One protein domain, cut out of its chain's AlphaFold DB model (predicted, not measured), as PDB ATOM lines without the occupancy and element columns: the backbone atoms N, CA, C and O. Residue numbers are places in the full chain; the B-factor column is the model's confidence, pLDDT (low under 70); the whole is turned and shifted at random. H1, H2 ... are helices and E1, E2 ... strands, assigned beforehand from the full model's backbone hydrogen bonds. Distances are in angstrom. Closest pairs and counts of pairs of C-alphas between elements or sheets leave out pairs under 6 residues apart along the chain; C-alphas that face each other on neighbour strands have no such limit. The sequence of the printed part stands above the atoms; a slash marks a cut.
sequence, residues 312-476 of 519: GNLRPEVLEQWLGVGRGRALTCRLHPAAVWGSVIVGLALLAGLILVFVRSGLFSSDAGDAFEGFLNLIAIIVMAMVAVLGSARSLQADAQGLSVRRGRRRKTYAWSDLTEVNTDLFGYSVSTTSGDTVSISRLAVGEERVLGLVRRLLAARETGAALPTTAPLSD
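Overview. This is residues 312 to 476 of the 519 residues of an uncharacterized protein of Armatimonadetes bacterium (UniProt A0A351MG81). A long arm made of two helices, the helical hairpin H2 and H3, extends from a head of two small antiparallel sheets, with H4 packed over one face of each. H1 packs on H4 in the head, far from the tip of the arm, where residues 364 to 370 stick out. The printed part has 165 residues with four named helices and seven named strands, in the order H1 E1 H2 H3 E2 E3 E4 E5 E6 E7 H4; the sheets run E1 E2 E3 E4 and E5 E6 E7, and the class is mixed, helices and strands. The whole is loose, with a radius of gyration of the C-alphas of 20.2 A, and spans 69 by 32 by 24 A, the arm making the length.

Arrangement. Start at H1, residues 316 to 323; its residues 319 to 323 only graze the sheet of E1, residues 331 to 335, E2, residues 395 to 398, E3, residues 402 to 407, and E4, residues 410 to 415. Look for N 333 and O 396 of E1 and E2, 2.8 A apart and within hydrogen-bond range. E2 E3 E4 form a meander, each strand the antiparallel neighbour of the one before, with N 397 and O 404 at 2.9 A and N 405 and O 412 at 2.8 A. H2, residues 337 to 361, and H3, residues 368 to 391, touch as a hairpin, opposite ways at a shallow tilt of 12 degrees; their closest C-alphas, Val 344 and Met 386, are 5.9 A apart. Residues 385 to 391 of H3 only graze the second meander, E5, residues 419 to 425, E6, residues 428 to 433, and E7, residues 438 to 441, where N 423 and O 430 are 2.8 A and N 431 and O 439 2.9 A apart. H4, residues 448 to 463, makes two layers with each sheet, a helix on one face, at heights of 11.7 A over the first sheet and 9.0 A over the second. It touches H1 with residues 450 to 454 alone, the closest C-alphas being Leu 323 and Arg 450, 6.7 A. In H1, H2, H3 and H4 every O i to N i+4 pair is within hydrogen-bond range.

Along the chain. Find C-alpha 316 at (40.799, -0.870, 7.561), where H1 begins. From C-alpha 337 at (27.856, -23.485, -10.816), H2 runs 35.9 A; H3 then runs 33.9 A. H4 runs 22.7 A to C-alpha 463 at (38.824, -11.635, 22.314).

Size, cuts and confidence. The C-alphas farthest apart, Gly 312 and Phe 364, are 69.3 A apart. The printed part has no cut and no long link. Mean pLDDT of the printed part is 80.9; residues 359 to 378 are among those under 70.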
ATOM      1  N   GLY A 312      40.868   2.170  19.578       82.19
ATOM      2  CA  GLY A 312      40.857   0.721  19.769       82.19
ATOM      3  C   GLY A 312      40.159  -0.049  18.643       82.19
ATOM      4  O   GLY A 312      40.044  -1.275  18.737       82.19
ATOM      5  N   ASN A 313      39.741   0.623  17.567       85.88
ATOM      6  CA  ASN A 313      39.145  -0.026  16.403       85.88
ATOM      7  C   ASN A 313      40.227  -0.617  15.508       85.88
ATOM      8  O   ASN A 313      41.287  -0.025  15.294       85.88
ATOM      9  N   LEU A 314      39.957  -1.795  14.954       85.69
ATOM     10  CA  LEU A 314      40.840  -2.415  13.979       85.69
ATOM     11  C   LEU A 314      40.909  -1.561  12.704       85.69
ATOM     12  O   LEU A 314      39.881  -1.234  12.109       85.69
ATOM     13  N   ARG A 315      42.124  -1.228  12.263       86.69
ATOM     14  CA  ARG A 315      42.316  -0.358  11.096       86.69
ATOM     15  C   ARG A 315      41.862  -1.042   9.792       86.69
ATOM     16  O   ARG A 315      42.199  -2.213   9.583       86.69
ATOM     17  N   PRO A 316      41.189  -0.332   8.867       87.00
ATOM     18  CA  PRO A 316      40.799  -0.870   7.561       87.00
ATOM     19  C   PRO A 316      41.964  -1.474   6.766       87.00
ATOM     20  O   PRO A 316      41.829  -2.538   6.165       87.00
ATOM     21  N   GLU A 317      43.145  -0.856   6.816       87.94
ATOM     22  CA  GLU A 317      44.323  -1.309   6.069       87.94
ATOM     23  C   GLU A 317      44.846  -2.657   6.579       87.94
ATOM     24  O   GLU A 317      45.400  -3.447   5.810       87.94
ATOM     25  N   VAL A 318      44.655  -2.941   7.872       88.06
ATOM     26  CA  VAL A 318      45.001  -4.231   8.482       88.06
ATOM     27  C   VAL A 318      44.092  -5.321   7.920       88.06
ATOM     28  O   VAL A 318      44.577  -6.381   7.529       88.06
ATOM     29  N   LEU A 319      42.789  -5.045   7.810       87.00
ATOM     30  CA  LEU A 319      41.809  -5.967   7.230       87.00
ATOM     31  C   LEU A 319      42.108  -6.276   5.764       87.00
ATOM     32  O   LEU A 319      42.111  -7.438   5.362       87.00
ATOM     33  N   GLU A 320      42.414  -5.254   4.971       89.00
ATOM     34  CA  GLU A 320      42.776  -5.406   3.558       89.00
ATOM     35  C   GLU A 320      44.064  -6.219   3.390       89.00
ATOM     36  O   GLU A 320      44.135  -7.132   2.560       89.00
ATOM     37  N   GLN A 321      45.067  -5.960   4.237       88.62
ATOM     38  CA  GLN A 321      46.298  -6.745   4.279       88.62
ATOM     39  C   GLN A 321      46.017  -8.208   4.645       88.62
ATOM     40  O   GLN A 321      46.570  -9.114   4.019       88.62
ATOM     41  N   TRP A 322      45.161  -8.458   5.636       89.44
ATOM     42  CA  TRP A 322      44.780  -9.806   6.060       89.44
ATOM     43  C   TRP A 322      44.002 -10.562   4.979       89.44
ATOM     44  O   TRP A 322      44.201 -11.765   4.813       89.44
ATOM     45  N   LEU A 323      43.174  -9.858   4.206       86.75
ATOM     46  CA  LEU A 323      42.475 -10.379   3.028       86.75
ATOM     47  C   LEU A 323      43.412 -10.650   1.838       86.75
ATOM     48  O   LEU A 323      43.061 -11.417   0.935       86.75
ATOM     49  N   GLY A 324      44.595 -10.033   1.821       87.19
ATOM     50  CA  GLY A 324      45.517 -10.068   0.689       87.19
ATOM     51  C   GLY A 324      44.988  -9.288  -0.517       87.19
ATOM     52  O   GLY A 324      45.215  -9.693  -1.660       87.19
ATOM     53  N   VAL A 325      44.246  -8.207  -0.268       88.62
ATOM     54  CA  VAL A 325      43.669  -7.325  -1.290       88.62
ATOM     55  C   VAL A 325      44.308  -5.938  -1.217       88.62
ATOM     56  O   VAL A 325      44.877  -5.546  -0.204       88.62
ATOM     57  N   GLY A 326      44.266  -5.203  -2.329       86.94
ATOM     58  CA  GLY A 326      44.695  -3.801  -2.336       86.94
ATOM     59  C   GLY A 326      43.711  -2.899  -1.587       86.94
ATOM     60  O   GLY A 326      42.575  -3.301  -1.341       86.94
ATOM     61  N   ARG A 327      44.128  -1.662  -1.295       86.44
ATOM     62  CA  ARG A 327      43.276  -0.666  -0.630       86.44
ATOM     63  C   ARG A 327      41.948  -0.458  -1.358       86.44
ATOM     64  O   ARG A 327      41.938  -0.315  -2.584       86.44
ATOM     65  N   GLY A 328      40.847  -0.470  -0.613       84.19
ATOM     66  CA  GLY A 328      39.474  -0.343  -1.099       84.19
ATOM     67  C   GLY A 328      38.974  -1.517  -1.945       84.19
ATOM     68  O   GLY A 328      37.934  -1.397  -2.591       84.19
ATOM     69  N   ARG A 329      39.705  -2.639  -2.015       87.88
ATOM     70  CA  ARG A 329      39.289  -3.818  -2.791       87.88
ATOM     71  C   ARG A 329      38.666  -4.875  -1.894       87.88
ATOM     72  O   ARG A 329      38.982  -4.988  -0.718       87.88
ATOM     73  N   ALA A 330      37.822  -5.698  -2.503       88.56
ATOM     74  CA  ALA A 330      37.170  -6.807  -1.833       88.56
ATOM     75  C   ALA A 330      37.667  -8.155  -2.364       88.56
ATOM     76  O   ALA A 330      37.867  -8.343  -3.568       88.56
ATOM     77  N   LEU A 331      37.815  -9.125  -1.468       90.81
ATOM     78  CA  LEU A 331      38.027 -10.518  -1.826       90.81
ATOM     79  C   LEU A 331      36.683 -11.125  -2.218       90.81
ATOM     80  O   LEU A 331      35.752 -11.161  -1.416       90.81
ATOM     81  N   THR A 332      36.584 -11.636  -3.444       90.31
ATOM     82  CA  THR A 332      35.381 -12.342  -3.893       90.31
ATOM     83  C   THR A 332      35.604 -13.846  -3.813       90.31
ATOM     84  O   THR A 332      36.456 -14.381  -4.518       90.31
ATOM     85  N   CYS A 333      34.807 -14.531  -3.002       88.50
ATOM     86  CA  CYS A 333      34.726 -15.986  -2.979       88.50
ATOM     87  C   CYS A 333      33.474 -16.441  -3.743       88.50
ATOM     88  O   CYS A 333      32.398 -15.857  -3.600       88.50
ATOM     89  N   ARG A 334      33.609 -17.438  -4.625       88.12
ATOM     90  CA  ARG A 334      32.510 -17.909  -5.488       88.12
ATOM     91  C   ARG A 334      32.429 -19.425  -5.499       88.12
ATOM     92  O   ARG A 334      33.420 -20.112  -5.730       88.12
ATOM     93  N   LEU A 335      31.211 -19.930  -5.342       86.69
ATOM     94  CA  LEU A 335      30.896 -21.334  -5.555       86.69
ATOM     95  C   LEU A 335      30.545 -21.545  -7.030       86.69
ATOM     96  O   LEU A 335      29.528 -21.039  -7.514       86.69
ATOM     97  N   HIS A 336      31.394 -22.279  -7.753       85.56
ATOM     98  CA  HIS A 336      31.225 -22.450  -9.194       85.56
ATOM     99  C   HIS A 336      29.928 -23.223  -9.506       85.56
ATOM    100  O   HIS A 336      29.694 -24.276  -8.905       85.56
ATOM    101  N   PRO A 337      29.088 -22.778 -10.464       83.44
ATOM    102  CA  PRO A 337      27.856 -23.485 -10.816       83.44
ATOM    103  C   PRO A 337      28.099 -24.948 -11.202       83.44
ATOM    104  O   PRO A 337      27.349 -25.823 -10.782       83.44
ATOM    105  N   ALA A 338      29.189 -25.216 -11.927       83.31
ATOM    106  CA  ALA A 338      29.582 -26.577 -12.295       83.31
ATOM    107  C   ALA A 338      29.931 -27.449 -11.077       83.31
ATOM    108  O   ALA A 338      29.607 -28.630 -11.077       83.31
ATOM    109  N   ALA A 339      30.528 -26.882 -10.022       81.00
ATOM    110  CA  ALA A 339      30.817 -27.628  -8.798       81.00
ATOM    111  C   ALA A 339      29.526 -28.016  -8.071       81.00
ATOM    112  O   ALA A 339      29.414 -29.133  -7.577       81.00
ATOM    113  N   VAL A 340      28.522 -27.132  -8.060       81.25
ATOM    114  CA  VAL A 340      27.200 -27.414  -7.470       81.25
ATOM    115  C   VAL A 340      26.471 -28.484  -8.270       81.25
ATOM    116  O   VAL A 340      26.028 -29.472  -7.700       81.25
ATOM    117  N   TRP A 341      26.343 -28.306  -9.586       81.38
ATOM    118  CA  TRP A 341      25.643 -29.281 -10.421       81.38
ATOM    119  C   TRP A 341      26.375 -30.620 -10.456       81.38
ATOM    120  O   TRP A 341      25.736 -31.656 -10.329       81.38
ATOM    121  N   GLY A 342      27.706 -30.606 -10.530       81.75
ATOM    122  CA  GLY A 342      28.529 -31.809 -10.469       81.75
ATOM    123  C   GLY A 342      28.345 -32.573  -9.160       81.75
ATOM    124  O   GLY A 342      28.100 -33.773  -9.191       81.75
ATOM    125  N   SER A 343      28.380 -31.890  -8.011       80.81
ATOM    126  CA  SER A 343      28.161 -32.541  -6.709       80.81
ATOM    127  C   SER A 343      26.730 -33.069  -6.535       80.81
ATOM    128  O   SER A 343      26.557 -34.150  -5.979       80.81
ATOM    129  N   VAL A 344      25.717 -32.388  -7.082       79.38
ATOM    130  CA  VAL A 344      24.329 -32.887  -7.122       79.38
ATOM    131  C   VAL A 344      24.204 -34.134  -8.002       79.38
ATOM    132  O   VAL A 344      23.627 -35.125  -7.564       79.38
ATOM    133  N   ILE A 345      24.761 -34.120  -9.217       78.94
ATOM    134  CA  ILE A 345      24.691 -35.253 -10.155       78.94
ATOM    135  C   ILE A 345      25.422 -36.471  -9.586       78.94
ATOM    136  O   ILE A 345      24.874 -37.571  -9.585       78.94
ATOM    137  N   VAL A 346      26.634 -36.279  -9.057       79.62
ATOM    138  CA  VAL A 346      27.413 -37.354  -8.425       79.62
ATOM    139  C   VAL A 346      26.691 -37.892  -7.190       79.62
ATOM    140  O   VAL A 346      26.607 -39.105  -7.026       79.62
ATOM    141  N   GLY A 347      26.117 -37.019  -6.355       77.00
ATOM    142  CA  GLY A 347      25.314 -37.425  -5.201       77.00
ATOM    143  C   GLY A 347      24.111 -38.284  -5.599       77.00
ATOM    144  O   GLY A 347      23.907 -39.350  -5.023       77.00
ATOM    145  N   LEU A 348      23.365 -37.881  -6.634       70.69
ATOM    146  CA  LEU A 348      22.237 -38.654  -7.166       70.69
ATOM    147  C   LEU A 348      22.674 -39.999  -7.760       70.69
ATOM    148  O   LEU A 348      22.005 -41.004  -7.535       70.69
ATOM    149  N   ALA A 349      23.797 -40.041  -8.480       70.56
ATOM    150  CA  ALA A 349      24.335 -41.278  -9.039       70.56
ATOM    151  C   ALA A 349      24.780 -42.257  -7.941       70.56
ATOM    152  O   ALA A 349      24.466 -43.445  -8.015       70.56
ATOM    153  N   LEU A 350      25.456 -41.760  -6.896       73.56
ATOM    154  CA  LEU A 350      25.822 -42.556  -5.722       73.56
ATOM    155  C   LEU A 350      24.583 -43.066  -4.988       73.56
ATOM    156  O   LEU A 350      24.536 -44.239  -4.638       73.56
ATOM    157  N   LEU A 351      23.569 -42.217  -4.802       72.56
ATOM    158  CA  LEU A 351      22.306 -42.598  -4.176       72.56
ATOM    159  C   LEU A 351      21.603 -43.710  -4.969       72.56
ATOM    160  O   LEU A 351      21.209 -44.720  -4.391       72.56
ATOM    161  N   ALA A 352      21.498 -43.559  -6.292       65.88
ATOM    162  CA  ALA A 352      20.896 -44.557  -7.173       65.88
ATOM    163  C   ALA A 352      21.673 -45.884  -7.160       65.88
ATOM    164  O   ALA A 352      21.070 -46.950  -7.039       65.88
ATOM    165  N   GLY A 353      23.007 -45.823  -7.230       68.25
ATOM    166  CA  GLY A 353      23.871 -46.999  -7.131       68.25
ATOM    167  C   GLY A 353      23.731 -47.708  -5.786       68.25
ATOM    168  O   GLY A 353      23.624 -48.931  -5.750       68.25
ATOM    169  N   LEU A 354      23.654 -46.952  -4.687       71.62
ATOM    170  CA  LEU A 354      23.472 -47.503  -3.348       71.62
ATOM    171  C   LEU A 354      22.122 -48.209  -3.207       71.62
ATOM    172  O   LEU A 354      22.075 -49.334  -2.717       71.62
ATOM    173  N   ILE A 355      21.037 -47.576  -3.669       70.06
ATOM    174  CA  ILE A 355      19.693 -48.167  -3.674       70.06
ATOM    175  C   ILE A 355      19.691 -49.460  -4.496       70.06
ATOM    176  O   ILE A 355      19.148 -50.465  -4.048       70.06
ATOM    177  N   LEU A 356      20.342 -49.471  -5.662       68.44
ATOM    178  CA  LEU A 356      20.425 -50.655  -6.518       68.44
ATOM    179  C   LEU A 356      21.224 -51.788  -5.863       68.44
ATOM    180  O   LEU A 356      20.798 -52.940  -5.928       68.44
ATOM    181  N   VAL A 357      22.346 -51.475  -5.204       70.69
ATOM    182  CA  VAL A 357      23.118 -52.447  -4.415       70.69
ATOM    183  C   VAL A 357      22.251 -53.016  -3.300       70.69
ATOM    184  O   VAL A 357      22.152 -54.233  -3.211       70.69
ATOM    185  N   PHE A 358      21.566 -52.166  -2.532       70.00
ATOM    186  CA  PHE A 358      20.705 -52.579  -1.424       70.00
ATOM    187  C   PHE A 358      19.544 -53.478  -1.879       70.00
ATOM    188  O   PHE A 358      19.320 -54.539  -1.299       70.00
ATOM    189  N   VAL A 359      18.862 -53.113  -2.974       68.06
ATOM    190  CA  VAL A 359      17.807 -53.929  -3.603       68.06
ATOM    191  C   VAL A 359      18.363 -55.272  -4.094       68.06
ATOM    192  O   VAL A 359      17.706 -56.301  -3.943       68.06
ATOM    193  N   ARG A 360      19.583 -55.286  -4.648       68.19
ATOM    194  CA  ARG A 360      20.242 -56.497  -5.162       68.19
ATOM    195  C   ARG A 360      20.741 -57.429  -4.055       68.19
ATOM    196  O   ARG A 360      20.698 -58.639  -4.246       68.19
ATOM    197  N   SER A 361      21.228 -56.898  -2.933       66.19
ATOM    198  CA  SER A 361      21.774 -57.693  -1.821       66.19
ATOM    199  C   SER A 361      20.713 -58.398  -0.971       66.19
ATOM    200  O   SER A 361      21.071 -59.256  -0.174       66.19
ATOM    201  N   GLY A 362      19.426 -58.126  -1.205       54.38
ATOM    202  CA  GLY A 362      18.327 -58.966  -0.735       54.38
ATOM    203  C   GLY A 362      17.915 -58.725   0.721       54.38
ATOM    204  O   GLY A 362      18.678 -58.905   1.660       54.38
ATOM    205  N   LEU A 363      16.632 -58.414   0.897       51.88
ATOM    206  CA  LEU A 363      15.882 -58.262   2.153       51.88
ATOM    207  C   LEU A 363      15.764 -59.547   3.017       51.88
ATOM    208  O   LEU A 363      14.870 -59.631   3.853       51.88
ATOM    209  N   PHE A 364      16.613 -60.563   2.821       50.75
ATOM    210  CA  PHE A 364      16.356 -61.931   3.308       50.75
ATOM    211  C   PHE A 364      17.436 -62.552   4.208       50.75
ATOM    212  O   PHE A 364      17.282 -63.703   4.610       50.75
ATOM    213  N   SER A 365      18.504 -61.838   4.570       55.97
ATOM    214  CA  SER A 365      19.448 -62.324   5.588       55.97
ATOM    215  C   SER A 365      19.023 -61.866   6.984       55.97
ATOM    216  O   SER A 365      18.752 -60.687   7.191       55.97
ATOM    217  N   SER A 366      19.023 -62.771   7.961       52.78
ATOM    218  CA  SER A 366      18.701 -62.493   9.371       52.78
ATOM    219  C   SER A 366      19.619 -61.463  10.054       52.78
ATOM    220  O   SER A 366      19.261 -60.961  11.113       52.78
ATOM    221  N   ASP A 367      20.736 -61.088   9.423       56.00
ATOM    222  CA  ASP A 367      21.661 -60.028   9.865       56.00
ATOM    223  C   ASP A 367      21.311 -58.627   9.294       56.00
ATOM    224  O   ASP A 367      22.125 -57.704   9.312       56.00
ATOM    225  N   ALA A 368      20.101 -58.442   8.746       56.66
ATOM    226  CA  ALA A 368      19.704 -57.234   8.010       56.66
ATOM    227  C   ALA A 368      19.615 -55.940   8.845       56.66
ATOM    228  O   ALA A 368      19.632 -54.859   8.258       56.66
ATOM    229  N   GLY A 369      19.523 -56.020  10.177       59.19
ATOM    230  CA  GLY A 369      19.355 -54.844  11.043       59.19
ATOM    231  C   GLY A 369      20.512 -53.847  10.930       59.19
ATOM    232  O   GLY A 369      20.306 -52.690  10.558       59.19
ATOM    233  N   ASP A 370      21.739 -54.321  11.149       57.19
ATOM    234  CA  ASP A 370      22.937 -53.472  11.161       57.19
ATOM    235  C   ASP A 370      23.297 -52.960   9.753       57.19
ATOM    236  O   ASP A 370      23.733 -51.819   9.571       57.19
ATOM    237  N   ALA A 371      23.067 -53.782   8.722       61.94
ATOM    238  CA  ALA A 371      23.291 -53.399   7.328       61.94
ATOM    239  C   ALA A 371      22.283 -52.341   6.842       61.94
ATOM    240  O   ALA A 371      22.649 -51.433   6.089       61.94
ATOM    241  N   PHE A 372      21.026 -52.425   7.290       64.00
ATOM    242  CA  PHE A 372      19.988 -51.445   6.978       64.00
ATOM    243  C   PHE A 372      20.254 -50.097   7.650       64.00
ATOM    244  O   PHE A 372      20.142 -49.057   6.997       64.00
ATOM    245  N   GLU A 373      20.675 -50.097   8.917       62.22
ATOM    246  CA  GLU A 373      21.048 -48.868   9.620       62.22
ATOM    247  C   GLU A 373      22.249 -48.183   8.948       62.22
ATOM    248  O   GLU A 373      22.213 -46.980   8.673       62.22
ATOM    249  N   GLY A 374      23.289 -48.944   8.587       63.41
ATOM    250  CA  GLY A 374      24.434 -48.429   7.831       63.41
ATOM    251  C   GLY A 374      24.045 -47.835   6.470       63.41
ATOM    252  O   GLY A 374      24.543 -46.773   6.087       63.41
ATOM    253  N   PHE A 375      23.117 -48.478   5.756       66.88
ATOM    254  CA  PHE A 375      22.586 -48.003   4.476       66.88
ATOM    255  C   PHE A 375      21.803 -46.689   4.614       66.88
ATOM    256  O   PHE A 375      22.083 -45.733   3.885       66.88
ATOM    257  N   LEU A 376      20.871 -46.607   5.570       65.25
ATOM    258  CA  LEU A 376      20.108 -45.384   5.837       65.25
ATOM    259  C   LEU A 376      21.019 -44.230   6.258       65.25
ATOM    260  O   LEU A 376      20.856 -43.112   5.765       65.25
ATOM    261  N   ASN A 377      22.018 -44.502   7.100       63.31
ATOM    262  CA  ASN A 377      23.018 -43.513   7.487       63.31
ATOM    263  C   ASN A 377      23.779 -42.973   6.270       63.31
ATOM    264  O   ASN A 377      23.994 -41.767   6.158       63.31
ATOM    265  N   LEU A 378      24.147 -43.833   5.319       69.88
ATOM    266  CA  LEU A 378      24.879 -43.404   4.131       69.88
ATOM    267  C   LEU A 378      24.003 -42.611   3.147       69.88
ATOM    268  O   LEU A 378      24.467 -41.605   2.607       69.88
ATOM    269  N   ILE A 379      22.727 -42.982   2.977       70.38
ATOM    270  CA  ILE A 379      21.741 -42.154   2.259       70.38
ATOM    271  C   ILE A 379      21.632 -40.779   2.912       70.38
ATOM    272  O   ILE A 379      21.740 -39.763   2.224       70.38
ATOM    273  N   ALA A 380      21.444 -40.738   4.233       63.94
ATOM    274  CA  ALA A 380      21.316 -39.492   4.974       63.94
ATOM    275  C   ALA A 380      22.558 -38.608   4.791       63.94
ATOM    276  O   ALA A 380      22.417 -37.417   4.526       63.94
ATOM    277  N   ILE A 381      23.767 -39.179   4.829       71.06
ATOM    278  CA  ILE A 381      25.026 -38.460   4.569       71.06
ATOM    279  C   ILE A 381      25.049 -37.859   3.155       71.06
ATOM    280  O   ILE A 381      25.405 -36.690   3.005       71.06
ATOM    281  N   ILE A 382      24.660 -38.619   2.123       73.94
ATOM    282  CA  ILE A 382      24.632 -38.134   0.731       73.94
ATOM    283  C   ILE A 382      23.623 -36.990   0.577       73.94
ATOM    284  O   ILE A 382      23.958 -35.936   0.031       73.94
ATOM    285  N   VAL A 383      22.404 -37.165   1.094       69.75
ATOM    286  CA  VAL A 383      21.347 -36.146   1.031       69.75
ATOM    287  C   VAL A 383      21.773 -34.883   1.782       69.75
ATOM    288  O   VAL A 383      21.672 -33.784   1.237       69.75
ATOM    289  N   MET A 384      22.325 -35.021   2.990       70.38
ATOM    290  CA  MET A 384      22.825 -33.894   3.784       70.38
ATOM    291  C   MET A 384      23.972 -33.159   3.085       70.38
ATOM    292  O   MET A 384      23.987 -31.928   3.082       70.38
ATOM    293  N   ALA A 385      24.891 -33.875   2.428       73.12
ATOM    294  CA  ALA A 385      25.953 -33.261   1.632       73.12
ATOM    295  C   ALA A 385      25.386 -32.425   0.471       73.12
ATOM    296  O   ALA A 385      25.815 -31.288   0.258       73.12
ATOM    297  N   MET A 386      24.385 -32.945  -0.248       76.44
ATOM    298  CA  MET A 386      23.719 -32.212  -1.330       76.44
ATOM    299  C   MET A 386      22.992 -30.964  -0.814       76.44
ATOM    300  O   MET A 386      23.150 -29.878  -1.379       76.44
ATOM    301  N   VAL A 387      22.230 -31.095   0.277       75.31
ATOM    302  CA  VAL A 387      21.525 -29.977   0.924       75.31
ATOM    303  C   VAL A 387      22.514 -28.905   1.387       75.31
ATOM    304  O   VAL A 387      22.277 -27.720   1.149       75.31
ATOM    305  N   ALA A 388      23.648 -29.296   1.972       76.94
ATOM    306  CA  ALA A 388      24.687 -28.371   2.415       76.94
ATOM    307  C   ALA A 388      25.278 -27.559   1.251       76.94
ATOM    308  O   ALA A 388      25.396 -26.333   1.346       76.94
ATOM    309  N   VAL A 389      25.586 -28.196   0.114       80.00
ATOM    310  CA  VAL A 389      26.097 -27.489  -1.075       80.00
ATOM    311  C   VAL A 389      25.034 -26.562  -1.671       80.00
ATOM    312  O   VAL A 389      25.329 -25.414  -2.007       80.00
ATOM    313  N   LEU A 390      23.783 -27.017  -1.774       79.25
ATOM    314  CA  LEU A 390      22.684 -26.206  -2.307       79.25
ATOM    315  C   LEU A 390      22.360 -25.004  -1.412       79.25
ATOM    316  O   LEU A 390      22.046 -23.925  -1.928       79.25
ATOM    317  N   GLY A 391      22.463 -25.190  -0.095       79.38
ATOM    318  CA  GLY A 391      22.230 -24.177   0.926       79.38
ATOM    319  C   GLY A 391      23.388 -23.203   1.146       79.38
ATOM    320  O   GLY A 391      23.187 -22.168   1.777       79.38
ATOM    321  N   SER A 392      24.566 -23.485   0.597       83.62
ATOM    322  CA  SER A 392      25.741 -22.625   0.735       83.62
ATOM    323  C   SER A 392      25.607 -21.298  -0.020       83.62
ATOM    324  O   SER A 392      24.885 -21.169  -1.018       83.62
ATOM    325  N   ALA A 393      26.350 -20.293   0.446       83.94
ATOM    326  CA  ALA A 393      26.529 -19.027  -0.245       83.94
ATOM    327  C   ALA A 393      27.103 -19.254  -1.654       83.94
ATOM    328  O   ALA A 393      28.029 -20.038  -1.860       83.94
ATOM    329  N   ARG A 394      26.533 -18.558  -2.641       86.88
ATOM    330  CA  ARG A 394      26.947 -18.630  -4.052       86.88
ATOM    331  C   ARG A 394      28.088 -17.681  -4.354       86.88
ATOM    332  O   ARG A 394      28.994 -18.027  -5.108       86.88
ATOM    333  N   SER A 395      28.042 -16.503  -3.749       89.69
ATOM    334  CA  SER A 395      29.164 -15.581  -3.731       89.69
ATOM    335  C   SER A 395      29.252 -14.890  -2.382       89.69
ATOM    336  O   SER A 395      28.232 -14.544  -1.784       89.69
ATOM    337  N   LEU A 396      30.479 -14.680  -1.938       89.81
ATOM    338  CA  LEU A 396      30.851 -13.902  -0.772       89.81
ATOM    339  C   LEU A 396      31.770 -12.785  -1.248       89.81
ATOM    340  O   LEU A 396      32.641 -13.021  -2.085       89.81
ATOM    341  N   GLN A 397      31.586 -11.588  -0.723       91.56
ATOM    342  CA  GLN A 397      32.485 -10.467  -0.929       91.56
ATOM    343  C   GLN A 397      32.891  -9.958   0.448       91.56
ATOM    344  O   GLN A 397      32.023  -9.597   1.237       91.56
ATOM    345  N   ALA A 398      34.183 -10.010   0.744       91.50
ATOM    346  CA  ALA A 398      34.752  -9.573   2.010       91.50
ATOM    347  C   ALA A 398      35.659  -8.367   1.767       91.50
ATOM    348  O   ALA A 398      36.543  -8.434   0.910       91.50
ATOM    349  N   ASP A 399      35.446  -7.284   2.504       90.88
ATOM    350  CA  ASP A 399      36.228  -6.048   2.427       90.88
ATOM    351  C   ASP A 399      36.549  -5.508   3.831       90.88
ATOM    352  O   ASP A 399      36.372  -6.197   4.836       90.88
ATOM    353  N   ALA A 400      37.064  -4.283   3.915       89.06
ATOM    354  CA  ALA A 400      37.396  -3.659   5.191       89.06
ATOM    355  C   ALA A 400      36.173  -3.353   6.081       89.06
ATOM    356  O   ALA A 400      36.333  -3.181   7.285       89.06
ATOM    357  N   GLN A 401      34.961  -3.282   5.524       87.94
ATOM    358  CA  GLN A 401      33.742  -2.951   6.269       87.94
ATOM    359  C   GLN A 401      33.031  -4.211   6.767       87.94
ATOM    360  O   GLN A 401      32.571  -4.265   7.907       87.94
ATOM    361  N   GLY A 402      32.982  -5.264   5.952       91.56
ATOM    362  CA  GLY A 402      32.329  -6.497   6.363       91.56
ATOM    363  C   GLY A 402      32.210  -7.559   5.281       91.56
ATOM    364  O   GLY A 402      33.022  -7.675   4.360       91.56
ATOM    365  N   LEU A 403      31.160  -8.366   5.420       92.56
ATOM    366  CA  LEU A 403      30.885  -9.527   4.591       92.56
ATOM    367  C   LEU A 403      29.541  -9.375   3.875       92.56
ATOM    368  O   LEU A 403      28.477  -9.350   4.492       92.56
ATOM    369  N   SER A 404      29.567  -9.354   2.545       91.81
ATOM    370  CA  SER A 404      28.372  -9.448   1.710       91.81
ATOM    371  C   SER A 404      28.170 -10.875   1.209       91.81
ATOM    372  O   SER A 404      29.042 -11.462   0.568       91.81
ATOM    373  N   VAL A 405      26.998 -11.439   1.479       91.00
ATOM    374  CA  VAL A 405      26.640 -12.832   1.209       91.00
ATOM    375  C   VAL A 405      25.501 -12.886   0.202       91.00
ATOM    376  O   VAL A 405      24.430 -12.318   0.419       91.00
ATOM    377  N   ARG A 406      25.685 -13.635  -0.887       89.44
ATOM    378  CA  ARG A 406      24.632 -13.906  -1.872       89.44
ATOM    379  C   ARG A 406      24.218 -15.371  -1.846       89.44
ATOM    380  O   ARG A 406      25.014 -16.259  -2.154       89.44
ATOM    381  N   ARG A 407      22.936 -15.626  -1.579       84.56
ATOM    382  CA  ARG A 407      22.302 -16.951  -1.656       84.56
ATOM    383  C   ARG A 407      21.182 -16.904  -2.693       84.56
ATOM    384  O   ARG A 407      20.097 -16.379  -2.454       84.56
ATOM    385  N   GLY A 408      21.474 -17.405  -3.893       78.62
ATOM    386  CA  GLY A 408      20.571 -17.290  -5.040       78.62
ATOM    387  C   GLY A 408      20.314 -15.825  -5.418       78.62
ATOM    388  O   GLY A 408      21.238 -15.112  -5.821       78.62
ATOM    389  N   ARG A 409      19.056 -15.382  -5.292       79.62
ATOM    390  CA  ARG A 409      18.632 -13.991  -5.547       79.62
ATOM    391  C   ARG A 409      18.711 -13.079  -4.316       79.62
ATOM    392  O   ARG A 409      18.601 -11.872  -4.473       79.62
ATOM    393  N   ARG A 410      18.896 -13.627  -3.110       84.38
ATOM    394  CA  ARG A 410      18.952 -12.838  -1.870       84.38
ATOM    395  C   ARG A 410      20.391 -12.408  -1.583       84.38
ATOM    396  O   ARG A 410      21.298 -13.243  -1.651       84.38
ATOM    397  N   ARG A 411      20.587 -11.129  -1.253       87.81
ATOM    398  CA  ARG A 411      21.840 -10.559  -0.734       87.81
ATOM    399  C   ARG A 411      21.606 -10.176   0.727       87.81
ATOM    400  O   ARG A 411      20.578  -9.583   1.033       87.81
ATOM    401  N   LYS A 412      22.533 -10.539   1.605       90.50
ATOM    402  CA  LYS A 412      22.608 -10.062   2.989       90.50
ATOM    403  C   LYS A 412      24.001  -9.485   3.222       90.50
ATOM    404  O   LYS A 412      24.962  -9.946   2.610       90.50
ATOM    405  N   THR A 413      24.105  -8.468   4.059       92.19
ATOM    406  CA  THR A 413      25.363  -7.808   4.424       92.19
ATOM    407  C   THR A 413      25.511  -7.869   5.930       92.19
ATOM    408  O   THR A 413      24.538  -7.642   6.642       92.19
ATOM    409  N   TYR A 414      26.715  -8.180   6.386       92.44
ATOM    410  CA  TYR A 414      27.056  -8.327   7.792       92.44
ATOM    411  C   TYR A 414      28.273  -7.460   8.081       92.44
ATOM    412  O   TYR A 414      29.231  -7.479   7.302       92.44
ATOM    413  N   ALA A 415      28.241  -6.705   9.174       92.56
ATOM    414  CA  ALA A 415      29.440  -6.063   9.687       92.56
ATOM    415  C   ALA A 415      30.380  -7.123  10.277       92.56
ATOM    416  O   ALA A 415      29.948  -8.214  10.665       92.56
ATOM    417  N   TRP A 416      31.674  -6.817  10.380       93.00
ATOM    418  CA  TRP A 416      32.612  -7.728  11.042       93.00
ATOM    419  C   TRP A 416      32.254  -7.951  12.518       93.00
ATOM    420  O   TRP A 416      32.429  -9.060  13.023       93.00
ATOM    421  N   SER A 417      31.691  -6.939  13.188       91.50
ATOM    422  CA  SER A 417      31.178  -7.044  14.559       91.50
ATOM    423  C   SER A 417      30.030  -8.041  14.725       91.50
ATOM    424  O   SER A 417      29.860  -8.582  15.816       91.50
ATOM    425  N   ASP A 418      29.255  -8.293  13.666       92.25
ATOM    426  CA  ASP A 418      28.061  -9.142  13.728       92.25
ATOM    427  C   ASP A 418      28.404 -10.629  13.760       92.25
ATOM    428  O   ASP A 418      27.552 -11.447  14.098       92.25
ATOM    429  N   LEU A 419      29.627 -11.005  13.386       91.81
ATOM    430  CA  LEU A 419      30.044 -12.400  13.307       91.81
ATOM    431  C   LEU A 419      30.410 -12.910  14.700       91.81
ATOM    432  O   LEU A 419      31.203 -12.291  15.409       91.81
ATOM    433  N   THR A 420      29.854 -14.047  15.110       87.50
ATOM    434  CA  THR A 420      30.023 -14.564  16.475       87.50
ATOM    435  C   THR A 420      30.916 -15.790  16.537       87.50
ATOM    436  O   THR A 420      31.778 -15.845  17.407       87.50
ATOM    437  N   GLU A 421      30.762 -16.733  15.607       86.25
ATOM    438  CA  GLU A 421      31.439 -18.030  15.664       86.25
ATOM    439  C   GLU A 421      31.681 -18.611  14.265       86.25
ATOM    440  O   GLU A 421      30.886 -18.390  13.349       86.25
ATOM    441  N   VAL A 422      32.756 -19.393  14.110       85.88
ATOM    442  CA  VAL A 422      33.001 -20.236  12.930       85.88
ATOM    443  C   VAL A 422      32.873 -21.709  13.304       85.88
ATOM    444  O   VAL A 422      33.774 -22.301  13.908       85.88
ATOM    445  N   ASN A 423      31.793 -22.322  12.841       82.75
ATOM    446  CA  ASN A 423      31.511 -23.736  12.983       82.75
ATOM    447  C   ASN A 423      32.036 -24.522  11.776       82.75
ATOM    448  O   ASN A 423      31.970 -24.096  10.619       82.75
ATOM    449  N   THR A 424      32.648 -25.671  12.061       80.94
ATOM    450  CA  THR A 424      33.189 -26.575  11.041       80.94
ATOM    451  C   THR A 424      32.432 -27.885  11.090       80.94
ATOM    452  O   THR A 424      32.664 -28.709  11.975       80.94
ATOM    453  N   ASP A 425      31.589 -28.095  10.089       71.81
ATOM    454  CA  ASP A 425      30.767 -29.290   9.968       71.81
ATOM    455  C   ASP A 425      31.372 -30.261   8.959       71.81
ATOM    456  O   ASP A 425      32.299 -29.937   8.209       71.81
ATOM    457  N   LEU A 426      30.837 -31.482   8.907       68.25
ATOM    458  CA  LEU A 426      31.286 -32.503   7.956       68.25
ATOM    459  C   LEU A 426      31.197 -32.017   6.499       68.25
ATOM    460  O   LEU A 426      32.072 -32.333   5.693       68.25
ATOM    461  N   PHE A 427      30.175 -31.214   6.198       71.12
ATOM    462  CA  PHE A 427      29.775 -30.846   4.839       71.12
ATOM    463  C   PHE A 427      30.144 -29.413   4.427       71.12
ATOM    464  O   PHE A 427      29.917 -29.028   3.281       71.12
ATOM    465  N   GLY A 428      30.713 -28.611   5.327       81.62
ATOM    466  CA  GLY A 428      30.961 -27.200   5.054       81.62
ATOM    467  C   GLY A 428      31.459 -26.435   6.266       81.62
ATOM    468  O   GLY A 428      31.880 -27.018   7.266       81.62
ATOM    469  N   TYR A 429      31.394 -25.119   6.148       87.44
ATOM    470  CA  TYR A 429      31.632 -24.184   7.233       87.44
ATOM    471  C   TYR A 429      30.383 -23.341   7.438       87.44
ATOM    472  O   TYR A 429      29.651 -23.055   6.488       87.44
ATOM    473  N   SER A 430      30.140 -22.931   8.667       88.56
ATOM    474  CA  SER A 430      29.034 -22.058   9.031       88.56
ATOM    475  C   SER A 430      29.576 -20.918   9.878       88.56
ATOM    476  O   SER A 430      30.388 -21.127  10.773       88.56
ATOM    477  N   VAL A 431      29.168 -19.692   9.559       89.38
ATOM    478  CA  VAL A 431      29.466 -18.519  10.383       89.38
ATOM    479  C   VAL A 431      28.169 -18.058  11.026       89.38
ATOM    480  O   VAL A 431      27.218 -17.731  10.312       89.38
ATOM    481  N   SER A 432      28.122 -18.075  12.351       90.44
ATOM    482  CA  SER A 432      26.980 -17.590  13.127       90.44
ATOM    483  C   SER A 432      27.053 -16.073  13.276       90.44
ATOM    484  O   SER A 432      28.148 -15.500  13.301       90.44
ATOM    485  N   THR A 433      25.898 -15.418  13.374       90.44
ATOM    486  CA  THR A 433      25.804 -13.973  13.609       90.44
ATOM    487  C   THR A 433      25.066 -13.649  14.905       90.44
ATOM    488  O   THR A 433      24.336 -14.479  15.448       90.44
ATOM    489  N   THR A 434      25.210 -12.417  15.390       87.62
ATOM    490  CA  THR A 434      24.490 -11.884  16.564       87.62
ATOM    491  C   THR A 434      22.971 -11.932  16.401       87.62
ATOM    492  O   THR A 434      22.251 -12.145  17.371       87.62
ATOM    493  N   SER A 435      22.475 -11.794  15.170       84.75
ATOM    494  CA  SER A 435      21.053 -11.910  14.827       84.75
ATOM    495  C   SER A 435      20.523 -13.351  14.790       84.75
ATOM    496  O   SER A 435      19.342 -13.551  14.511       84.75
ATOM    497  N   GLY A 436      21.374 -14.355  15.026       83.25
ATOM    498  CA  GLY A 436      21.022 -15.772  14.913       83.25
ATOM    499  C   GLY A 436      20.968 -16.295  13.473       83.25
ATOM    500  O   GLY A 436      20.560 -17.435  13.255       83.25
ATOM    501  N   ASP A 437      21.383 -15.501  12.478       86.06
ATOM    502  CA  ASP A 437      21.567 -16.004  11.116       86.06
ATOM    503  C   ASP A 437      22.801 -16.924  11.051       86.06
ATOM    504  O   ASP A 437      23.788 -16.753  11.768       86.06
ATOM    505  N   THR A 438      22.779 -17.881  10.121       86.25
ATOM    506  CA  THR A 438      23.943 -18.721   9.809       86.25
ATOM    507  C   THR A 438      24.324 -18.588   8.339       86.25
ATOM    508  O   THR A 438      23.533 -18.873   7.434       86.25
ATOM    509  N   VAL A 439      25.567 -18.183   8.085       88.62
ATOM    510  CA  VAL A 439      26.156 -18.098   6.748       88.62
ATOM    511  C   VAL A 439      26.881 -19.405   6.442       88.62
ATOM    512  O   VAL A 439      27.996 -19.630   6.900       88.62
ATOM    513  N   SER A 440      26.253 -20.275   5.651       88.62
ATOM    514  CA  SER A 440      26.877 -21.521   5.190       88.62
ATOM    515  C   SER A 440      27.827 -21.264   4.017       88.62
ATOM    516  O   SER A 440      27.431 -20.688   3.000       88.62
ATOM    517  N   ILE A 441      29.067 -21.727   4.130       88.75
ATOM    518  CA  ILE A 441      30.132 -21.602   3.136       88.75
ATOM    519  C   ILE A 441      30.593 -23.012   2.749       88.75
ATOM    520  O   ILE A 441      30.982 -23.817   3.598       88.75
ATOM    521  N   SER A 442      30.525 -23.325   1.456       85.62
ATOM    522  CA  SER A 442      30.957 -24.625   0.930       85.62
ATOM    523  C   SER A 442      32.483 -24.731   0.930       85.62
ATOM    524  O   SER A 442      33.153 -23.729   0.723       85.62
ATOM    525  N   ARG A 443      33.007 -25.957   1.076       84.56
ATOM    526  CA  ARG A 443      34.433 -26.305   0.881       84.56
ATOM    527  C   ARG A 443      34.885 -26.327  -0.587       84.56
ATOM    528  O   ARG A 443      36.013 -26.704  -0.878       84.56
ATOM    529  N   LEU A 444      33.960 -26.079  -1.512       83.81
ATOM    530  CA  LEU A 444      34.212 -26.050  -2.953       83.81
ATOM    531  C   LEU A 444      34.246 -24.611  -3.500       83.81
ATOM    532  O   LEU A 444      34.254 -24.412  -4.716       83.81
ATOM    533  N   ALA A 445      34.155 -23.604  -2.633       86.38
ATOM    534  CA  ALA A 445      34.067 -22.206  -3.007       86.38
ATOM    535  C   ALA A 445      35.466 -21.574  -3.061       86.38
ATOM    536  O   ALA A 445      36.144 -21.386  -2.057       86.38
ATOM    537  N   VAL A 446      35.893 -21.154  -4.251       87.31
ATOM    538  CA  VAL A 446      37.232 -20.581  -4.438       87.31
ATOM    539  C   VAL A 446      37.419 -19.372  -3.520       87.31
ATOM    540  O   VAL A 446      36.668 -18.404  -3.622       87.31
ATOM    541  N   GLY A 447      38.433 -19.423  -2.653       84.44
ATOM    542  CA  GLY A 447      38.737 -18.364  -1.687       84.44
ATOM    543  C   GLY A 447      38.078 -18.534  -0.315       84.44
ATOM    544  O   GLY A 447      38.239 -17.642   0.520       84.44
ATOM    545  N   GLU A 448      37.374 -19.645  -0.045       88.75
ATOM    546  CA  GLU A 448      36.759 -19.882   1.268       88.75
ATOM    547  C   GLU A 448      37.781 -19.891   2.405       88.75
ATOM    548  O   GLU A 448      37.521 -19.299   3.451       88.75
ATOM    549  N   GLU A 449      38.964 -20.477   2.183       89.38
ATOM    550  CA  GLU A 449      39.996 -20.571   3.216       89.38
ATOM    551  C   GLU A 449      40.432 -19.203   3.737       89.38
ATOM    552  O   GLU A 449      40.600 -19.026   4.942       89.38
ATOM    553  N   ARG A 450      40.555 -18.217   2.840       89.62
ATOM    554  CA  ARG A 450      40.960 -16.852   3.195       89.62
ATOM    555  C   ARG A 450      39.866 -16.111   3.949       89.62
ATOM    556  O   ARG A 450      40.162 -15.465   4.947       89.62
ATOM    557  N   VAL A 451      38.613 -16.214   3.496       91.25
ATOM    558  CA  VAL A 451      37.480 -15.558   4.168       91.25
ATOM    559  C   VAL A 451      37.294 -16.141   5.567       91.25
ATOM    560  O   VAL A 451      37.221 -15.398   6.536       91.25
ATOM    561  N   LEU A 452      37.275 -17.466   5.702       92.06
ATOM    562  CA  LEU A 452      37.094 -18.130   6.995       92.06
ATOM    563  C   LEU A 452      38.296 -17.942   7.924       92.06
ATOM    564  O   LEU A 452      38.114 -17.749   9.126       92.06
ATOM    565  N   GLY A 453      39.512 -17.961   7.373       91.00
ATOM    566  CA  GLY A 453      40.731 -17.615   8.099       91.00
ATOM    567  C   GLY A 453      40.677 -16.191   8.651       91.00
ATOM    568  O   GLY A 453      40.983 -15.986   9.824       91.00
ATOM    569  N   LEU A 454      40.209 -15.225   7.852       92.50
ATOM    570  CA  LEU A 454      39.981 -13.856   8.312       92.50
ATOM    571  C   LEU A 454      38.936 -13.799   9.427       92.50
ATOM    572  O   LEU A 454      39.199 -13.164  10.440       92.50
ATOM    573  N   VAL A 455      37.776 -14.447   9.268       93.38
ATOM    574  CA  VAL A 455      36.730 -14.423  10.304       93.38
ATOM    575  C   VAL A 455      37.291 -14.941  11.628       93.38
ATOM    576  O   VAL A 455      37.159 -14.262  12.639       93.38
ATOM    577  N   ARG A 456      38.003 -16.075  11.635       92.62
ATOM    578  CA  ARG A 456      38.655 -16.582  12.857       92.62
ATOM    579  C   ARG A 456      39.662 -15.600  13.445       92.62
ATOM    580  O   ARG A 456      39.662 -15.370  14.648       92.62
ATOM    581  N   ARG A 457      40.493 -14.998  12.596       92.00
ATOM    582  CA  ARG A 457      41.469 -13.984  13.007       92.00
ATOM    583  C   ARG A 457      40.797 -12.767  13.645       92.00
ATOM    584  O   ARG A 457      41.297 -12.252  14.637       92.00
ATOM    585  N   LEU A 458      39.650 -12.336  13.118       91.88
ATOM    586  CA  LEU A 458      38.858 -11.236  13.673       91.88
ATOM    587  C   LEU A 458      38.226 -11.588  15.015       91.88
ATOM    588  O   LEU A 458      38.282 -10.778  15.936       91.88
ATOM    589  N   LEU A 459      37.670 -12.793  15.142       90.88
ATOM    590  CA  LEU A 459      37.130 -13.286  16.409       90.88
ATOM    591  C   LEU A 459      38.226 -13.332  17.484       90.88
ATOM    592  O   LEU A 459      38.036 -12.784  18.567       90.88
ATOM    593  N   ALA A 460      39.409 -13.855  17.148       88.44
ATOM    594  CA  ALA A 460      40.560 -13.864  18.048       88.44
ATOM    595  C   ALA A 460      41.051 -12.445  18.396       88.44
ATOM    596  O   ALA A 460      41.414 -12.171  19.540       88.44
ATOM    597  N   ALA A 461      41.039 -11.506  17.442       87.12
ATOM    598  CA  ALA A 461      41.378 -10.108  17.708       87.12
ATOM    599  C   ALA A 461      40.379  -9.453  18.679       87.12
ATOM    600  O   ALA A 461      40.799  -8.765  19.616       87.12
ATOM    601  N   ARG A 462      39.079  -9.723  18.510       87.81
ATOM    602  CA  ARG A 462      38.012  -9.252  19.403       87.81
ATOM    603  C   ARG A 462      38.182  -9.772  20.827       87.81
ATOM    604  O   ARG A 462      38.075  -8.995  21.768       87.81
ATOM    605  N   GLU A 463      38.525 -11.047  20.996       82.94
ATOM    606  CA  GLU A 463      38.824 -11.635  22.314       82.94
ATOM    607  C   GLU A 463      40.025 -10.973  23.008       82.94
ATOM    608  O   GLU A 463      40.106 -10.943  24.234       82.94
ATOM    609  N   THR A 464      40.953 -10.401  22.235       77.31
ATOM    610  CA  THR A 464      42.072  -9.610  22.774       77.31
ATOM    611  C   THR A 464      41.740  -8.134  23.017       77.31
ATOM    612  O   THR A 464      42.631  -7.381  23.405       77.31
ATOM    613  N   GLY A 465      40.482  -7.726  22.824       81.12
ATOM    614  CA  GLY A 465      39.984  -6.379  23.106       81.12
ATOM    615  C   GLY A 465      39.940  -5.429  21.907       81.12
ATOM    616  O   GLY A 465      39.678  -4.247  22.102       81.12
ATOM    617  N   ALA A 466      40.187  -5.900  20.679       83.81
ATOM    618  CA  ALA A 466      40.043  -5.056  19.493       83.81
ATOM    619  C   ALA A 466      38.559  -4.843  19.153       83.81
ATOM    620  O   ALA A 466      37.803  -5.811  19.021       83.81
ATOM    621  N   ALA A 467      38.148  -3.591  18.950       87.50
ATOM    622  CA  ALA A 467      36.827  -3.297  18.412       87.50
ATOM    623  C   ALA A 467      36.804  -3.602  16.904       87.50
ATOM    624  O   ALA A 467      37.706  -3.217  16.152       87.50
ATOM    625  N   LEU A 468      35.786  -4.344  16.466       89.38
ATOM    626  CA  LEU A 468      35.593  -4.695  15.058       89.38
ATOM    627  C   LEU A 468      34.700  -3.657  14.366       89.38
ATOM    628  O   LEU A 468      33.798  -3.124  15.015       89.38
ATOM    629  N   PRO A 469      34.882  -3.412  13.055       86.69
ATOM    630  CA  PRO A 469      33.998  -2.535  12.299       86.69
ATOM    631  C   PRO A 469      32.525  -2.934  12.439       86.69
ATOM    632  O   PRO A 469      32.161  -4.089  12.202       86.69
ATOM    633  N   THR A 470      31.694  -1.958  12.807       87.31
ATOM    634  CA  THR A 470      30.241  -2.103  13.018       87.31
ATOM    635  C   THR A 470      29.407  -1.710  11.805       87.31
ATOM    636  O   THR A 470      28.200  -1.932  11.765       87.31
ATOM    637  N   THR A 471      30.041  -1.115  10.795       82.62
ATOM    638  CA  THR A 471      29.359  -0.671   9.579       82.62
ATOM    639  C   THR A 471      29.385  -1.789   8.548       82.62
ATOM    640  O   THR A 471      30.455  -2.205   8.115       82.62
ATOM    641  N   ALA A 472      28.212  -2.276   8.142       82.00
ATOM    642  CA  ALA A 472      28.111  -3.269   7.080       82.00
ATOM    643  C   ALA A 472      28.510  -2.668   5.711       82.00
ATOM    644  O   ALA A 472      28.303  -1.471   5.497       82.00
ATOM    645  N   PRO A 473      29.017  -3.482   4.762       78.69
ATOM    646  CA  PRO A 473      29.393  -3.006   3.435       78.69
ATOM    647  C   PRO A 473      28.234  -2.300   2.731       78.69
ATOM    648  O   PRO A 473      27.114  -2.823   2.690       78.69
ATOM    649  N   LEU A 474      28.513  -1.149   2.114       74.25
ATOM    650  CA  LEU A 474      27.546  -0.475   1.249       74.25
ATOM    651  C   LEU A 474      27.185  -1.383   0.063       74.25
ATOM    652  O   LEU A 474      28.049  -1.964  -0.592       74.25
ATOM    653  N   SER A 475      25.890  -1.512  -0.238       60.16
ATOM    654  CA  SER A 475      25.469  -2.210  -1.456       60.16
ATOM    655  C   SER A 475      25.963  -1.431  -2.676       60.16
ATOM    656  O   SER A 475      25.766  -0.222  -2.741       60.16
ATOM    657  N   ASP A 476      26.509  -2.102  -3.692       56.91
ATOM    658  CA  ASP A 476      26.900  -1.461  -4.965       56.91
ATOM    659  C   ASP A 476      25.729  -0.716  -5.642       56.91
ATOM    660  O   ASP A 476      25.924   0.198  -6.438       56.91
TER     661      ASP A 476